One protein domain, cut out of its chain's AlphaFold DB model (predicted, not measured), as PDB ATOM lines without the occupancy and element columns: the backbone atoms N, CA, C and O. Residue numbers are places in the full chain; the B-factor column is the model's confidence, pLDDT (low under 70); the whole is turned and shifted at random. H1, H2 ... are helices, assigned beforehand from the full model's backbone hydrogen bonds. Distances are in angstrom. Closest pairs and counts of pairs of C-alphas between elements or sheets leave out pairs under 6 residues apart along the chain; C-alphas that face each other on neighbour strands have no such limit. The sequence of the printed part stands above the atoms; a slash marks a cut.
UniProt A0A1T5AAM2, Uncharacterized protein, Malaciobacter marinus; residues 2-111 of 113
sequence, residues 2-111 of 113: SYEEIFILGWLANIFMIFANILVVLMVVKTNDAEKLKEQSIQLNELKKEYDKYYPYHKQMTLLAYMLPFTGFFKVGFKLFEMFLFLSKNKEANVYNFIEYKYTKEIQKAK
ATOM      1  N   SER A   2       9.587   9.741  50.496       95.81
ATOM      2  CA  SER A   2       9.557  10.816  49.504       95.81
ATOM      3  C   SER A   2      10.648  10.629  48.442       95.81
ATOM      4  O   SER A   2      11.592   9.854  48.618       95.81
ATOM      5  N   TYR A   3      10.532  11.345  47.322       93.06
ATOM      6  CA  TYR A   3      11.569  11.349  46.287       93.06
ATOM      7  C   TYR A   3      12.917  11.861  46.821       93.06
ATOM      8  O   TYR A   3      13.963  11.297  46.510       93.06
ATOM      9  N   GLU A   4      12.889  12.891  47.667       95.06
ATOM     10  CA  GLU A   4      14.086  13.465  48.288       95.06
ATOM     11  C   GLU A   4      14.797  12.447  49.189       95.06
ATOM     12  O   GLU A   4      16.018  12.311  49.126       95.06
ATOM     13  N   GLU A   5      14.038  11.661  49.958       95.81
ATOM     14  CA  GLU A   5      14.580  10.581  50.789       95.81
ATOM     15  C   GLU A   5      15.269   9.501  49.940       95.81
ATOM     16  O   GLU A   5      16.373   9.067  50.269       95.81
ATOM     17  N   ILE A   6      14.666   9.102  48.811       95.06
ATOM     18  CA  ILE A   6      15.264   8.140  47.866       95.06
ATOM     19  C   ILE A   6      16.553   8.701  47.262       95.06
ATOM     20  O   ILE A   6      17.549   7.986  47.136       95.06
ATOM     21  N   PHE A   7      16.541   9.979  46.884       95.00
ATOM     22  CA  PHE A   7      17.696  10.649  46.302       95.00
ATOM     23  C   PHE A   7      18.874  10.686  47.285       95.00
ATOM     24  O   PHE A   7      19.983  10.285  46.925       95.00
ATOM     25  N   ILE A   8      18.630  11.080  48.540       95.69
ATOM     26  CA  ILE A   8      19.637  11.073  49.614       95.69
ATOM     27  C   ILE A   8      20.152   9.651  49.860       95.69
ATOM     28  O   ILE A   8      21.363   9.436  49.949       95.69
ATOM     29  N   LEU A   9      19.255   8.662  49.909       96.81
ATOM     30  CA  LEU A   9      19.624   7.261  50.099       96.81
ATOM     31  C   LEU A   9      20.552   6.756  48.987       96.81
ATOM     32  O   LEU A   9      21.519   6.051  49.271       96.81
ATOM     33  N   GLY A  10      20.325   7.163  47.737       95.56
ATOM     34  CA  GLY A  10      21.201   6.817  46.618       95.56
ATOM     35  C   GLY A  10      22.626   7.359  46.757       95.56
ATOM     36  O   GLY A  10      23.585   6.671  46.398       95.56
ATOM     37  N   TRP A  11      22.787   8.561  47.312       96.19
ATOM     38  CA  TRP A  11      24.104   9.128  47.618       96.19
ATOM     39  C   TRP A  11      24.777   8.432  48.800       96.19
ATOM     40  O   TRP A  11      25.961   8.101  48.719       96.19
ATOM     41  N   LEU A  12      24.025   8.134  49.862       96.38
ATOM     42  CA  LEU A  12      24.532   7.362  50.998       96.38
ATOM     43  C   LEU A  12      24.986   5.962  50.566       96.38
ATOM     44  O   LEU A  12      26.047   5.503  50.985       96.38
ATOM     45  N   ALA A  13      24.244   5.312  49.666       96.06
ATOM     46  CA  ALA A  13      24.616   4.024  49.094       96.06
ATOM     47  C   ALA A  13      25.913   4.111  48.264       96.06
ATOM     48  O   ALA A  13      26.773   3.234  48.368       96.06
ATOM     49  N   ASN A  14      26.105   5.185  47.487       94.56
ATOM     50  CA  ASN A  14      27.369   5.434  46.783       94.56
ATOM     51  C   ASN A  14      28.542   5.580  47.767       94.56
ATOM     52  O   ASN A  14      29.583   4.955  47.566       94.56
ATOM     53  N   ILE A  15      28.365   6.361  48.841       94.19
ATOM     54  CA  ILE A  15      29.377   6.555  49.891       94.19
ATOM     55  C   ILE A  15      29.709   5.227  50.577       94.19
ATOM     56  O   ILE A  15      30.880   4.885  50.729       94.19
ATOM     57  N   PHE A  16      28.697   4.437  50.935       96.12
ATOM     58  CA  PHE A  16      28.887   3.114  51.526       96.12
ATOM     59  C   PHE A  16      29.771   2.217  50.648       96.12
ATOM     60  O   PHE A  16      30.702   1.576  51.141       96.12
ATOM     61  N   MET A  17      29.558   2.230  49.330       94.62
ATOM     62  CA  MET A  17      30.386   1.442  48.418       94.62
ATOM     63  C   MET A  17      31.830   1.918  48.306       94.62
ATOM     64  O   MET A  17      32.704   1.100  48.016       94.62
ATOM     65  N   ILE A  18      32.107   3.202  48.545       92.00
ATOM     66  CA  ILE A  18      33.488   3.691  48.633       92.00
ATOM     67  C   ILE A  18      34.195   2.981  49.790       92.00
ATOM     68  O   ILE A  18      35.267   2.413  49.585       92.00
ATOM     69  N   PHE A  19      33.568   2.919  50.967       95.38
ATOM     70  CA  PHE A  19      34.124   2.203  52.116       95.38
ATOM     71  C   PHE A  19      34.273   0.704  51.850       95.38
ATOM     72  O   PHE A  19      35.334   0.145  52.122       95.38
ATOM     73  N   ALA A  20      33.267   0.062  51.248       94.56
ATOM     74  CA  ALA A  20      33.354  -1.348  50.875       94.56
ATOM     75  C   ALA A  20      34.545  -1.627  49.937       94.56
ATOM     76  O   ALA A  20      35.275  -2.599  50.123       94.56
ATOM     77  N   ASN A  21      34.793  -0.749  48.960       91.94
ATOM     78  CA  ASN A  21      35.922  -0.882  48.045       91.94
ATOM     79  C   ASN A  21      37.277  -0.659  48.750       91.94
ATOM     80  O   ASN A  21      38.235  -1.380  48.478       91.94
ATOM     81  N   ILE A  22      37.358   0.291  49.692       93.88
ATOM     82  CA  ILE A  22      38.558   0.503  50.520       93.88
ATOM     83  C   ILE A  22      38.864  -0.744  51.354       93.88
ATOM     84  O   ILE A  22      40.021  -1.154  51.423       93.88
ATOM     85  N   LEU A  23      37.850  -1.392  51.934       94.44
ATOM     86  CA  LEU A  23      38.044  -2.630  52.693       94.44
ATOM     87  C   LEU A  23      38.674  -3.734  51.836       94.44
ATOM     88  O   LEU A  23      39.575  -4.421  52.310       94.44
ATOM     89  N   VAL A  24      38.267  -3.873  50.570       92.75
ATOM     90  CA  VAL A  24      38.902  -4.824  49.641       92.75
ATOM     91  C   VAL A  24      40.380  -4.506  49.448       92.75
ATOM     92  O   VAL A  24      41.213  -5.400  49.569       92.75
ATOM     93  N   VAL A  25      40.722  -3.238  49.207       91.06
ATOM     94  CA  VAL A  25      42.123  -2.818  49.049       91.06
ATOM     95  C   VAL A  25      42.928  -3.113  50.315       91.06
ATOM     96  O   VAL A  25      44.008  -3.691  50.228       91.06
ATOM     97  N   LEU A  26      42.393  -2.784  51.493       91.88
ATOM     98  CA  LEU A  26      43.051  -3.059  52.771       91.88
ATOM     99  C   LEU A  26      43.267  -4.561  52.995       91.88
ATOM    100  O   LEU A  26      44.328  -4.957  53.470       91.88
ATOM    101  N   MET A  27      42.303  -5.406  52.615       89.56
ATOM    102  CA  MET A  27      42.461  -6.861  52.675       89.56
ATOM    103  C   MET A  27      43.589  -7.349  51.761       89.56
ATOM    104  O   MET A  27      44.394  -8.175  52.184       89.56
ATOM    105  N   VAL A  28      43.694  -6.819  50.538       89.56
ATOM    106  CA  VAL A  28      44.765  -7.178  49.593       89.56
ATOM    107  C   VAL A  28      46.133  -6.750  50.114       89.56
ATOM    108  O   VAL A  28      47.069  -7.546  50.087       89.56
ATOM    109  N   VAL A  29      46.242  -5.525  50.631       89.62
ATOM    110  CA  VAL A  29      47.499  -4.992  51.173       89.62
ATOM    111  C   VAL A  29      47.944  -5.772  52.408       89.62
ATOM    112  O   VAL A  29      49.121  -6.066  52.551       89.62
ATOM    113  N   LYS A  30      47.013  -6.155  53.288       87.38
ATOM    114  CA  LYS A  30      47.335  -6.914  54.504       87.38
ATOM    115  C   LYS A  30      47.780  -8.355  54.221       87.38
ATOM    116  O   LYS A  30      48.482  -8.937  55.039       87.38
ATOM    117  N   THR A  31      47.328  -8.951  53.119       86.00
ATOM    118  CA  THR A  31      47.544 -10.378  52.813       86.00
ATOM    119  C   THR A  31      48.746 -10.653  51.912       86.00
ATOM    120  O   THR A  31      49.087 -11.817  51.723       86.00
ATOM    121  N   ASN A  32      49.382  -9.624  51.349       86.06
ATOM    122  CA  ASN A  32      50.507  -9.777  50.428       86.06
ATOM    123  C   ASN A  32      51.717  -8.969  50.897       86.06
ATOM    124  O   ASN A  32      51.575  -7.848  51.380       86.06
ATOM    125  N   ASP A  33      52.909  -9.519  50.682       89.44
ATOM    126  CA  ASP A  33      54.163  -8.826  50.956       89.44
ATOM    127  C   ASP A  33      54.396  -7.661  49.984       89.44
ATOM    128  O   ASP A  33      53.915  -7.656  48.846       89.44
ATOM    129  N   ALA A  34      55.184  -6.675  50.420       88.12
ATOM    130  CA  ALA A  34      55.443  -5.458  49.651       88.12
ATOM    131  C   ALA A  34      56.065  -5.732  48.268       88.12
ATOM    132  O   ALA A  34      55.691  -5.084  47.288       88.12
ATOM    133  N   GLU A  35      56.981  -6.701  48.169       90.25
ATOM    134  CA  GLU A  35      57.600  -7.088  46.893       90.25
ATOM    135  C   GLU A  35      56.577  -7.688  45.926       90.25
ATOM    136  O   GLU A  35      56.491  -7.267  44.772       90.25
ATOM    137  N   LYS A  36      55.720  -8.587  46.423       91.12
ATOM    138  CA  LYS A  36      54.654  -9.211  45.635       91.12
ATOM    139  C   LYS A  36      53.625  -8.187  45.153       91.12
ATOM    140  O   LYS A  36      53.226  -8.211  43.992       91.12
ATOM    141  N   LEU A  37      53.230  -7.244  46.012       90.62
ATOM    142  CA  LEU A  37      52.333  -6.143  45.637       90.62
ATOM    143  C   LEU A  37      52.940  -5.253  44.549       90.62
ATOM    144  O   LEU A  37      52.227  -4.793  43.656       90.62
ATOM    145  N   LYS A  38      54.252  -5.003  44.611       92.50
ATOM    146  CA  LYS A  38      54.960  -4.210  43.604       92.50
ATOM    147  C   LYS A  38      54.952  -4.908  42.246       92.50
ATOM    148  O   LYS A  38      54.626  -4.263  41.254       92.50
ATOM    149  N   GLU A  39      55.269  -6.199  42.206       93.44
ATOM    150  CA  GLU A  39      55.247  -6.989  40.972       93.44
ATOM    151  C   GLU A  39      53.844  -7.021  40.348       93.44
ATOM    152  O   GLU A  39      53.666  -6.648  39.187       93.44
ATOM    153  N   GLN A  40      52.830  -7.344  41.153       92.44
ATOM    154  CA  GLN A  40      51.427  -7.335  40.735       92.44
ATOM    155  C   GLN A  40      50.985  -5.963  40.211       92.44
ATOM    156  O   GLN A  40      50.287  -5.863  39.204       92.44
ATOM    157  N   SER A  41      51.408  -4.879  40.866       92.06
ATOM    158  CA  SER A  41      51.099  -3.513  40.438       92.06
ATOM    159  C   SER A  41      51.708  -3.180  39.073       92.06
ATOM    160  O   SER A  41      51.045  -2.545  38.252       92.06
ATOM    161  N   ILE A  42      52.935  -3.638  38.794       95.25
ATOM    162  CA  ILE A  42      53.586  -3.452  37.487       95.25
ATOM    163  C   ILE A  42      52.779  -4.156  36.393       95.25
ATOM    164  O   ILE A  42      52.401  -3.507  35.416       95.25
ATOM    165  N   GLN A  43      52.436  -5.430  36.596       94.56
ATOM    166  CA  GLN A  43      51.668  -6.227  35.632       94.56
ATOM    167  C   GLN A  43      50.273  -5.624  35.378       94.56
ATOM    168  O   GLN A  43      49.870  -5.407  34.233       94.56
ATOM    169  N   LEU A  44      49.554  -5.226  36.436       94.44
ATOM    170  CA  LEU A  44      48.262  -4.544  36.290       94.44
ATOM    171  C   LEU A  44      48.378  -3.192  35.581       94.44
ATOM    172  O   LEU A  44      47.452  -2.784  34.879       94.44
ATOM    173  N   ASN A  45      49.484  -2.471  35.762       95.25
ATOM    174  CA  ASN A  45      49.691  -1.191  35.097       95.25
ATOM    175  C   ASN A  45      49.918  -1.364  33.589       95.25
ATOM    176  O   ASN A  45      49.465  -0.529  32.807       95.25
ATOM    177  N   GLU A  46      50.573  -2.442  33.163       95.31
ATOM    178  CA  GLU A  46      50.715  -2.788  31.744       95.31
ATOM    179  C   GLU A  46      49.361  -3.118  31.114       95.31
ATOM    180  O   GLU A  46      48.987  -2.500  30.112       95.31
ATOM    181  N   LEU A  47      48.570  -3.975  31.766       95.19
ATOM    182  CA  LEU A  47      47.206  -4.288  31.332       95.19
ATOM    183  C   LEU A  47      46.323  -3.039  31.278       95.19
ATOM    184  O   LEU A  47      45.566  -2.838  30.330       95.19
ATOM    185  N   LYS A  48      46.449  -2.149  32.263       94.19
ATOM    186  CA  LYS A  48      45.727  -0.877  32.280       94.19
ATOM    187  C   LYS A  48      46.130   0.021  31.112       94.19
ATOM    188  O   LYS A  48      45.257   0.612  30.488       94.19
ATOM    189  N   LYS A  49      47.424   0.125  30.793       94.69
ATOM    190  CA  LYS A  49      47.897   0.897  29.631       94.69
ATOM    191  C   LYS A  49      47.356   0.333  28.324       94.69
ATOM    192  O   LYS A  49      47.021   1.102  27.430       94.69
ATOM    193  N   GLU A  50      47.282  -0.987  28.198       94.25
ATOM    194  CA  GLU A  50      46.698  -1.624  27.021       94.25
ATOM    195  C   GLU A  50      45.189  -1.375  26.933       94.25
ATOM    196  O   GLU A  50      44.701  -0.949  25.890       94.25
ATOM    197  N   TYR A  51      44.463  -1.539  28.038       94.62
ATOM    198  CA  TYR A  51      43.038  -1.227  28.122       94.62
ATOM    199  C   TYR A  51      42.736   0.238  27.765       94.62
ATOM    200  O   TYR A  51      41.802   0.515  27.012       94.62
ATOM    201  N   ASP A  52      43.560   1.176  28.243       93.75
ATOM    202  CA  ASP A  52      43.426   2.610  27.970       93.75
ATOM    203  C   ASP A  52      43.544   2.938  26.467       93.75
ATOM    204  O   ASP A  52      42.970   3.934  26.028       93.75
ATOM    205  N   LYS A  53      44.221   2.103  25.656       94.00
ATOM    206  CA  LYS A  53      44.273   2.273  24.189       94.00
ATOM    207  C   LYS A  53      42.916   2.027  23.531       94.00
ATOM    208  O   LYS A  53      42.561   2.736  22.596       94.00
ATOM    209  N   TYR A  54      42.170   1.038  24.020       92.94
ATOM    210  CA  TYR A  54      40.851   0.683  23.492       92.94
ATOM    211  C   TYR A  54      39.734   1.552  24.085       92.94
ATOM    212  O   TYR A  54      38.742   1.831  23.417       92.94
ATOM    213  N   TYR A  55      39.904   2.020  25.326       91.75
ATOM    214  CA  TYR A  55      38.891   2.786  26.058       91.75
ATOM    215  C   TYR A  55      39.451   4.099  26.643       91.75
ATOM    216  O   TYR A  55      39.463   4.279  27.865       91.75
ATOM    217  N   PRO A  56      39.881   5.068  25.815       91.19
ATOM    218  CA  PRO A  56      40.615   6.253  26.278       91.19
ATOM    219  C   PRO A  56      39.816   7.158  27.231       91.19
ATOM    220  O   PRO A  56      40.390   7.770  28.133       91.19
ATOM    221  N   TYR A  57      38.488   7.211  27.081       93.06
ATOM    222  CA  TYR A  57      37.613   8.113  27.845       93.06
ATOM    223  C   TYR A  57      36.887   7.453  29.032       93.06
ATOM    224  O   TYR A  57      36.039   8.075  29.680       93.06
ATOM    225  N   HIS A  58      37.188   6.187  29.346       89.44
ATOM    226  CA  HIS A  58      36.434   5.442  30.362       89.44
ATOM    227  C   HIS A  58      36.547   6.050  31.772       89.44
ATOM    228  O   HIS A  58      35.624   5.902  32.580       89.44
ATOM    229  N   LYS A  59      37.657   6.739  32.087       90.19
ATOM    230  CA  LYS A  59      37.882   7.387  33.394       90.19
ATOM    231  C   LYS A  59      36.963   8.590  33.570       90.19
ATOM    232  O   LYS A  59      36.266   8.676  34.576       90.19
ATOM    233  N   GLN A  60      36.923   9.470  32.572       93.00
ATOM    234  CA  GLN A  60      36.077  10.659  32.554       93.00
ATOM    235  C   GLN A  60      34.604  10.249  32.580       93.00
ATOM    236  O   GLN A  60      33.843  10.737  33.409       93.00
ATOM    237  N   MET A  61      34.223   9.269  31.756       91.25
ATOM    238  CA  MET A  61      32.860   8.735  31.745       91.25
ATOM    239  C   MET A  61      32.481   8.111  33.093       91.25
ATOM    240  O   MET A  61      31.367   8.287  33.576       91.25
ATOM    241  N   THR A  62      33.420   7.416  33.740       89.69
ATOM    242  CA  THR A  62      33.207   6.864  35.080       89.69
ATOM    243  C   THR A  62      32.997   7.961  36.119       89.69
ATOM    244  O   THR A  62      32.087   7.822  36.932       89.69
ATOM    245  N   LEU A  63      33.796   9.029  36.095       90.50
ATOM    246  CA  LEU A  63      33.646  10.160  37.010       90.50
ATOM    247  C   LEU A  63      32.282  10.836  36.837       90.50
ATOM    248  O   LEU A  63      31.583  11.054  37.822       90.50
ATOM    249  N   LEU A  64      31.873  11.084  35.589       92.50
ATOM    250  CA  LEU A  64      30.556  11.643  35.280       92.50
ATOM    251  C   LEU A  64      29.424  10.736  35.771       92.50
ATOM    252  O   LEU A  64      28.460  11.218  36.353       92.50
ATOM    253  N   ALA A  65      29.553   9.419  35.607       90.06
ATOM    254  CA  ALA A  65      28.535   8.477  36.062       90.06
ATOM    255  C   ALA A  65      28.349   8.501  37.595       90.06
ATOM    256  O   ALA A  65      27.229   8.329  38.076       90.06
ATOM    257  N   TYR A  66      29.413   8.750  38.368       87.94
ATOM    258  CA  TYR A  66      29.330   8.880  39.829       87.94
ATOM    259  C   TYR A  66      28.593  10.141  40.307       87.94
ATOM    260  O   TYR A  66      28.261  10.215  41.488       87.94
ATOM    261  N   MET A  67      28.279  11.090  39.415       90.81
ATOM    262  CA  MET A  67      27.417  12.238  39.731       90.81
ATOM    263  C   MET A  67      25.930  11.867  39.830       90.81
ATOM    264  O   MET A  67      25.110  12.706  40.195       90.81
ATOM    265  N   LEU A  68      25.572  10.624  39.497       93.75
ATOM    266  CA  LEU A  68      24.213  10.111  39.602       93.75
ATOM    267  C   LEU A  68      24.045   9.270  40.884       93.75
ATOM    268  O   LEU A  68      24.938   8.477  41.233       93.75
ATOM    269  N   PRO A  69      22.899   9.391  41.583       94.25
ATOM    270  CA  PRO A  69      22.604   8.557  42.744       94.25
ATOM    271  C   PRO A  69      22.592   7.074  42.343       94.25
ATOM    272  O   PRO A  69      22.273   6.731  41.207       94.25
ATOM    273  N   PHE A  70      22.958   6.187  43.271       95.38
ATOM    274  CA  PHE A  70      23.044   4.728  43.086       95.38
ATOM    275  C   PHE A  70      24.074   4.191  42.078       95.38
ATOM    276  O   PHE A  70      24.337   2.985  42.092       95.38
ATOM    277  N   THR A  71      24.707   5.010  41.232       95.00
ATOM    278  CA  THR A  71      25.705   4.498  40.274       95.00
ATOM    279  C   THR A  71      26.831   3.738  40.963       95.00
ATOM    280  O   THR A  71      27.216   2.658  40.515       95.00
ATOM    281  N   GLY A  72      27.373   4.282  42.051       92.81
ATOM    282  CA  GLY A  72      28.419   3.621  42.821       92.81
ATOM    283  C   GLY A  72      27.924   2.355  43.499       92.81
ATOM    284  O   GLY A  72      28.621   1.342  43.441       92.81
ATOM    285  N   PHE A  73      26.702   2.389  44.042       95.19
ATOM    286  CA  PHE A  73      26.036   1.215  44.603       95.19
ATOM    287  C   PHE A  73      26.023   0.039  43.628       95.19
ATOM    288  O   PHE A  73      26.622  -1.001  43.900       95.19
ATOM    289  N   PHE A  74      25.428   0.226  42.452       95.06
ATOM    290  CA  PHE A  74      25.327  -0.845  41.469       95.06
ATOM    291  C   PHE A  74      26.687  -1.202  40.865       95.06
ATOM    292  O   PHE A  74      27.049  -2.375  40.809       95.06
ATOM    293  N   LYS A  75      27.489  -0.213  40.452       93.00
ATOM    294  CA  LYS A  75      28.768  -0.463  39.771       93.00
ATOM    295  C   LYS A  75      29.762  -1.217  40.649       93.00
ATOM    296  O   LYS A  75      30.434  -2.124  40.160       93.00
ATOM    297  N   VAL A  76      29.895  -0.831  41.916       93.38
ATOM    298  CA  VAL A  76      30.792  -1.516  42.855       93.38
ATOM    299  C   VAL A  76      30.135  -2.797  43.359       93.38
ATOM    300  O   VAL A  76      30.806  -3.821  43.411       93.38
ATOM    301  N   GLY A  77      28.831  -2.783  43.646       94.88
ATOM    302  CA  GLY A  77      28.094  -3.953  44.123       94.88
ATOM    303  C   GLY A  77      28.192  -5.133  43.159       94.88
ATOM    304  O   GLY A  77      28.602  -6.220  43.562       94.88
ATOM    305  N   PHE A  78      27.942  -4.906  41.866       95.06
ATOM    306  CA  PHE A  78      28.108  -5.943  40.845       95.06
ATOM    307  C   PHE A  78      29.554  -6.430  40.736       95.06
ATOM    308  O   PHE A  78      29.783  -7.630  40.621       95.06
ATOM    309  N   LYS A  79      30.548  -5.536  40.832       93.75
ATOM    310  CA  LYS A  79      31.962  -5.943  40.823       93.75
ATOM    311  C   LYS A  79      32.329  -6.815  42.021       93.75
ATOM    312  O   LYS A  79      33.030  -7.804  41.834       93.75
ATOM    313  N   LEU A  80      31.870  -6.468  43.225       94.88
ATOM    314  CA  LEU A  80      32.112  -7.269  44.426       94.88
ATOM    315  C   LEU A  80      31.421  -8.626  44.332       94.88
ATOM    316  O   LEU A  80      32.018  -9.637  44.683       94.88
ATOM    317  N   PHE A  81      30.194  -8.652  43.815       96.06
ATOM    318  CA  PHE A  81      29.457  -9.888  43.595       96.06
ATOM    319  C   PHE A  81      30.161 -10.802  42.584       96.06
ATOM    320  O   PHE A  81      30.376 -11.981  42.857       96.06
ATOM    321  N   GLU A  82      30.597 -10.264  41.443       95.56
ATOM    322  CA  GLU A  82      31.383 -11.021  40.464       95.56
ATOM    323  C   GLU A  82      32.710 -11.518  41.040       95.56
ATOM    324  O   GLU A  82      33.082 -12.667  40.806       95.56
ATOM    325  N   MET A  83      33.414 -10.678  41.801       95.25
ATOM    326  CA  MET A  83      34.659 -11.054  42.466       95.25
ATOM    327  C   MET A  83      34.421 -12.196  43.454       95.25
ATOM    328  O   MET A  83      35.154 -13.179  43.440       95.25
ATOM    329  N   PHE A  84      33.370 -12.107  44.271       94.00
ATOM    330  CA  PHE A  84      32.979 -13.167  45.194       94.00
ATOM    331  C   PHE A  84      32.709 -14.480  44.451       94.00
ATOM    332  O   PHE A  84      33.259 -15.520  44.813       94.00
ATOM    333  N   LEU A  85      31.933 -14.436  43.364       95.81
ATOM    334  CA  LEU A  85      31.677 -15.612  42.535       95.81
ATOM    335  C   LEU A  85      32.964 -16.181  41.928       95.81
ATOM    336  O   LEU A  85      33.163 -17.396  41.950       95.81
ATOM    337  N   PHE A  86      33.849 -15.325  41.417       95.44
ATOM    338  CA  PHE A  86      35.126 -15.737  40.845       95.44
ATOM    339  C   PHE A  86      36.004 -16.444  41.883       95.44
ATOM    340  O   PHE A  86      36.474 -17.549  41.624       95.44
ATOM    341  N   LEU A  87      36.169 -15.860  43.068       93.62
ATOM    342  CA  LEU A  87      36.971 -16.444  44.145       93.62
ATOM    343  C   LEU A  87      36.336 -17.726  44.703       93.62
ATOM    344  O   LEU A  87      37.042 -18.685  44.992       93.62
ATOM    345  N   SER A  88      35.002 -17.796  44.779       91.75
ATOM    346  CA  SER A  88      34.304 -19.006  45.239       91.75
ATOM    347  C   SER A  88      34.526 -20.214  44.319       91.75
ATOM    348  O   SER A  88      34.584 -21.350  44.787       91.75
ATOM    349  N   LYS A  89      34.672 -19.976  43.008       93.62
ATOM    350  CA  LYS A  89      34.896 -21.027  42.006       93.62
ATOM    351  C   LYS A  89      36.373 -21.370  41.818       93.62
ATOM    352  O   LYS A  89      36.677 -22.486  41.409       93.62
ATOM    353  N   ASN A  90      37.280 -20.443  42.124       92.06
ATOM    354  CA  ASN A  90      38.717 -20.596  41.918       92.06
ATOM    355  C   ASN A  90      39.444 -20.571  43.269       92.06
ATOM    356  O   ASN A  90      39.837 -19.512  43.749       92.06
ATOM    357  N   LYS A  91      39.630 -21.751  43.876       81.75
ATOM    358  CA  LYS A  91      40.115 -21.906  45.265       81.75
ATOM    359  C   LYS A  91      41.511 -21.330  45.539       81.75
ATOM    360  O   LYS A  91      41.800 -20.999  46.680       81.75
ATOM    361  N   GLU A  92      42.353 -21.204  44.516       87.81
ATOM    362  CA  GLU A  92      43.705 -20.629  44.627       87.81
ATOM    363  C   GLU A  92      43.784 -19.186  44.109       87.81
ATOM    364  O   GLU A  92      44.842 -18.557  44.141       87.81
ATOM    365  N   ALA A  93      42.670 -18.640  43.614       89.19
ATOM    366  CA  ALA A  93      42.661 -17.293  43.085       89.19
ATOM    367  C   ALA A  93      42.565 -16.248  44.195       89.19
ATOM    368  O   ALA A  93      41.934 -16.444  45.231       89.19
ATOM    369  N   ASN A  94      43.166 -15.092  43.939       90.50
ATOM    370  CA  ASN A  94      43.077 -13.920  44.798       90.50
ATOM    371  C   ASN A  94      42.484 -12.733  44.017       90.50
ATOM    372  O   ASN A  94      42.144 -12.832  42.835       90.50
ATOM    373  N   VAL A  95      42.350 -11.591  44.692       91.50
ATOM    374  CA  VAL A  95      41.810 -10.361  44.091       91.50
ATOM    375  C   VAL A  95      42.643  -9.899  42.891       91.50
ATOM    376  O   VAL A  95      42.071  -9.412  41.919       91.50
ATOM    377  N   TYR A  96      43.967 -10.090  42.919       92.69
ATOM    378  CA  TYR A  96      44.836  -9.787  41.781       92.69
ATOM    379  C   TYR A  96      44.434 -10.616  40.549       92.69
ATOM    380  O   TYR A  96      44.121 -10.028  39.516       92.69
ATOM    381  N   ASN A  97      44.302 -11.941  40.687       93.44
ATOM    382  CA  ASN A  97      43.908 -12.833  39.588       93.44
ATOM    383  C   ASN A  97      42.538 -12.452  39.000       93.44
ATOM    384  O   ASN A  97      42.319 -12.542  37.794       93.44
ATOM    385  N   PHE A  98      41.596 -12.007  39.842       94.94
ATOM    386  CA  PHE A  98      40.298 -11.513  39.375       94.94
ATOM    387  C   PHE A  98      40.435 -10.244  38.519       94.94
ATOM    388  O   PHE A  98      39.806 -10.132  37.463       94.94
ATOM    389  N   ILE A  99      41.245  -9.282  38.971       94.50
ATOM    390  CA  ILE A  99      41.473  -8.023  38.254       94.50
ATOM    391  C   ILE A  99      42.187  -8.295  36.923       94.50
ATOM    392  O   ILE A  99      41.756  -7.780  35.891       94.50
ATOM    393  N   GLU A 100      43.223  -9.133  36.938       95.50
ATOM    394  CA  GLU A 100      43.958  -9.574  35.751       95.50
ATOM    395  C   GLU A 100      43.025 -10.240  34.731       95.50
ATOM    396  O   GLU A 100      42.967  -9.815  33.574       95.50
ATOM    397  N   TYR A 101      42.221 -11.218  35.167       95.25
ATOM    398  CA  TYR A 101      41.215 -11.874  34.328       95.25
ATOM    399  C   TYR A 101      40.278 -10.859  33.668       95.25
ATOM    400  O   TYR A 101      40.004 -10.943  32.467       95.25
ATOM    401  N   LYS A 102      39.787  -9.882  34.440       95.06
ATOM    402  CA  LYS A 102      38.823  -8.905  33.937       95.06
ATOM    403  C   LYS A 102      39.441  -7.974  32.897       95.06
ATOM    404  O   LYS A 102      38.830  -7.774  31.851       95.06
ATOM    405  N   TYR A 103      40.645  -7.453  33.139       94.75
ATOM    406  CA  TYR A 103      41.344  -6.628  32.150       94.75
ATOM    407  C   TYR A 103      41.636  -7.403  30.867       94.75
ATOM    408  O   TYR A 103      41.290  -6.935  29.783       94.75
ATOM    409  N   THR A 104      42.196  -8.608  30.982       94.94
ATOM    410  CA  THR A 104      42.540  -9.446  29.828       94.94
ATOM    411  C   THR A 104      41.312  -9.776  28.986       94.94
ATOM    412  O   THR A 104      41.347  -9.650  27.763       94.94
ATOM    413  N   LYS A 105      40.194 -10.136  29.624       95.12
ATOM    414  CA  LYS A 105      38.938 -10.437  28.931       95.12
ATOM    415  C   LYS A 105      38.389  -9.235  28.160       95.12
ATOM    416  O   LYS A 105      37.957  -9.395  27.021       95.12
ATOM    417  N   GLU A 106      38.392  -8.046  28.761       93.56
ATOM    418  CA  GLU A 106      37.913  -6.827  28.096       93.56
ATOM    419  C   GLU A 106      38.823  -6.428  26.926       93.56
ATOM    420  O   GLU A 106      38.332  -6.096  25.851       93.56
ATOM    421  N   ILE A 107      40.144  -6.534  27.092       94.19
ATOM    422  CA  ILE A 107      41.117  -6.284  26.019       94.19
ATOM    423  C   ILE A 107      40.909  -7.264  24.860       94.19
ATOM    424  O   ILE A 107      40.860  -6.852  23.705       94.19
ATOM    425  N   GLN A 108      40.757  -8.561  25.144       94.56
ATOM    426  CA  GLN A 108      40.499  -9.571  24.111       94.56
ATOM    427  C   GLN A 108      39.184  -9.309  23.378       94.56
ATOM    428  O   GLN A 108      39.127  -9.420  22.156       94.56
ATOM    429  N   LYS A 109      38.135  -8.916  24.103       94.00
ATOM    430  CA  LYS A 109      36.859  -8.535  23.496       94.00
ATOM    431  C   LYS A 109      37.014  -7.330  22.567       94.00
ATOM    432  O   LYS A 109      36.441  -7.345  21.486       94.00
ATOM    433  N   ALA A 110      37.794  -6.325  22.965       92.06
ATOM    434  CA  ALA A 110      38.072  -5.155  22.137       92.06
ATOM    435  C   ALA A 110      38.934  -5.482  20.906       92.06
ATOM    436  O   ALA A 110      38.761  -4.861  19.869       92.06
ATOM    437  N   LYS A 111      39.846  -6.458  21.006       90.75
ATOM    438  CA  LYS A 111      40.660  -6.941  19.874       90.75
ATOM    439  C   LYS A 111      39.866  -7.748  18.849       90.75
ATOM    440  O   LYS A 111      40.216  -7.736  17.677       90.75
TER     441      LYS A 111
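AT A GLANCE: This is residues 2 to 111 of the 113 residues of an uncharacterized protein of Malaciobacter marinus (UniProt A0A1T5AAM2). Picture an open triangle of helices: the long helix H1 makes one side, H2 turns back from its end as the second, and H3 with its links closes the third. H4 starts at the middle of H1 and splays away from it, and H5 runs side by side with H2. The printed part has 110 residues with five named helices, H1 to H5 in chain order, and no named strand; the class is all helix. It is only just loose, close to compact, with a radius of gyration of the C-alphas of 16.0 A, and elongated, spanning 49 by 32 by 26 A.

HOW THE PARTS SIT: Begin with H1, residues 3 to 31. Its residues 10 to 21 alone touch H4, residues 71 to 89, closest at the C-alphas of Asn 14 and Gly 72, 4.5 A apart, at a steep tilt of 38 degrees, the same way. Residues 83 to 87 of H4 touch H5, residues 95 to 111; the closest C-alphas, of Met 83 and Phe 98, are 6.4 A apart, and the lines are only just about perpendicular at 73 degrees. H5 touches H2, residues 34 to 54, at a shallow tilt of 19 degrees, the same way, with the closest C-alphas, of Tyr 51 and Ile 107, 5.8 A apart. H3, residues 58 to 65, touches no helix and is apart from H1 and H5. Every O i to N i+4 pair is within hydrogen-bond range in H1, H3, H4 and H5; in H2 it is 16 of 17.

IN THESE COORDINATES: Find C-alpha 3 at (11.569, 11.349, 46.287); from there H1 runs 42.5 A to C-alpha 31 at (47.544, -10.378, 52.813). H2 measures 30.6 A, H3 10.2 A, H4 27.2 A and H5 24.5 A, ending at C-alpha 111 at (40.660, -6.941, 19.874).

THE WHOLE: The C-alphas farthest apart, of Ser 2 and Glu 35, are 51.3 A apart. The printed part has no cut, the four links between helices are tight, and no printed residue is under 70 in pLDDT.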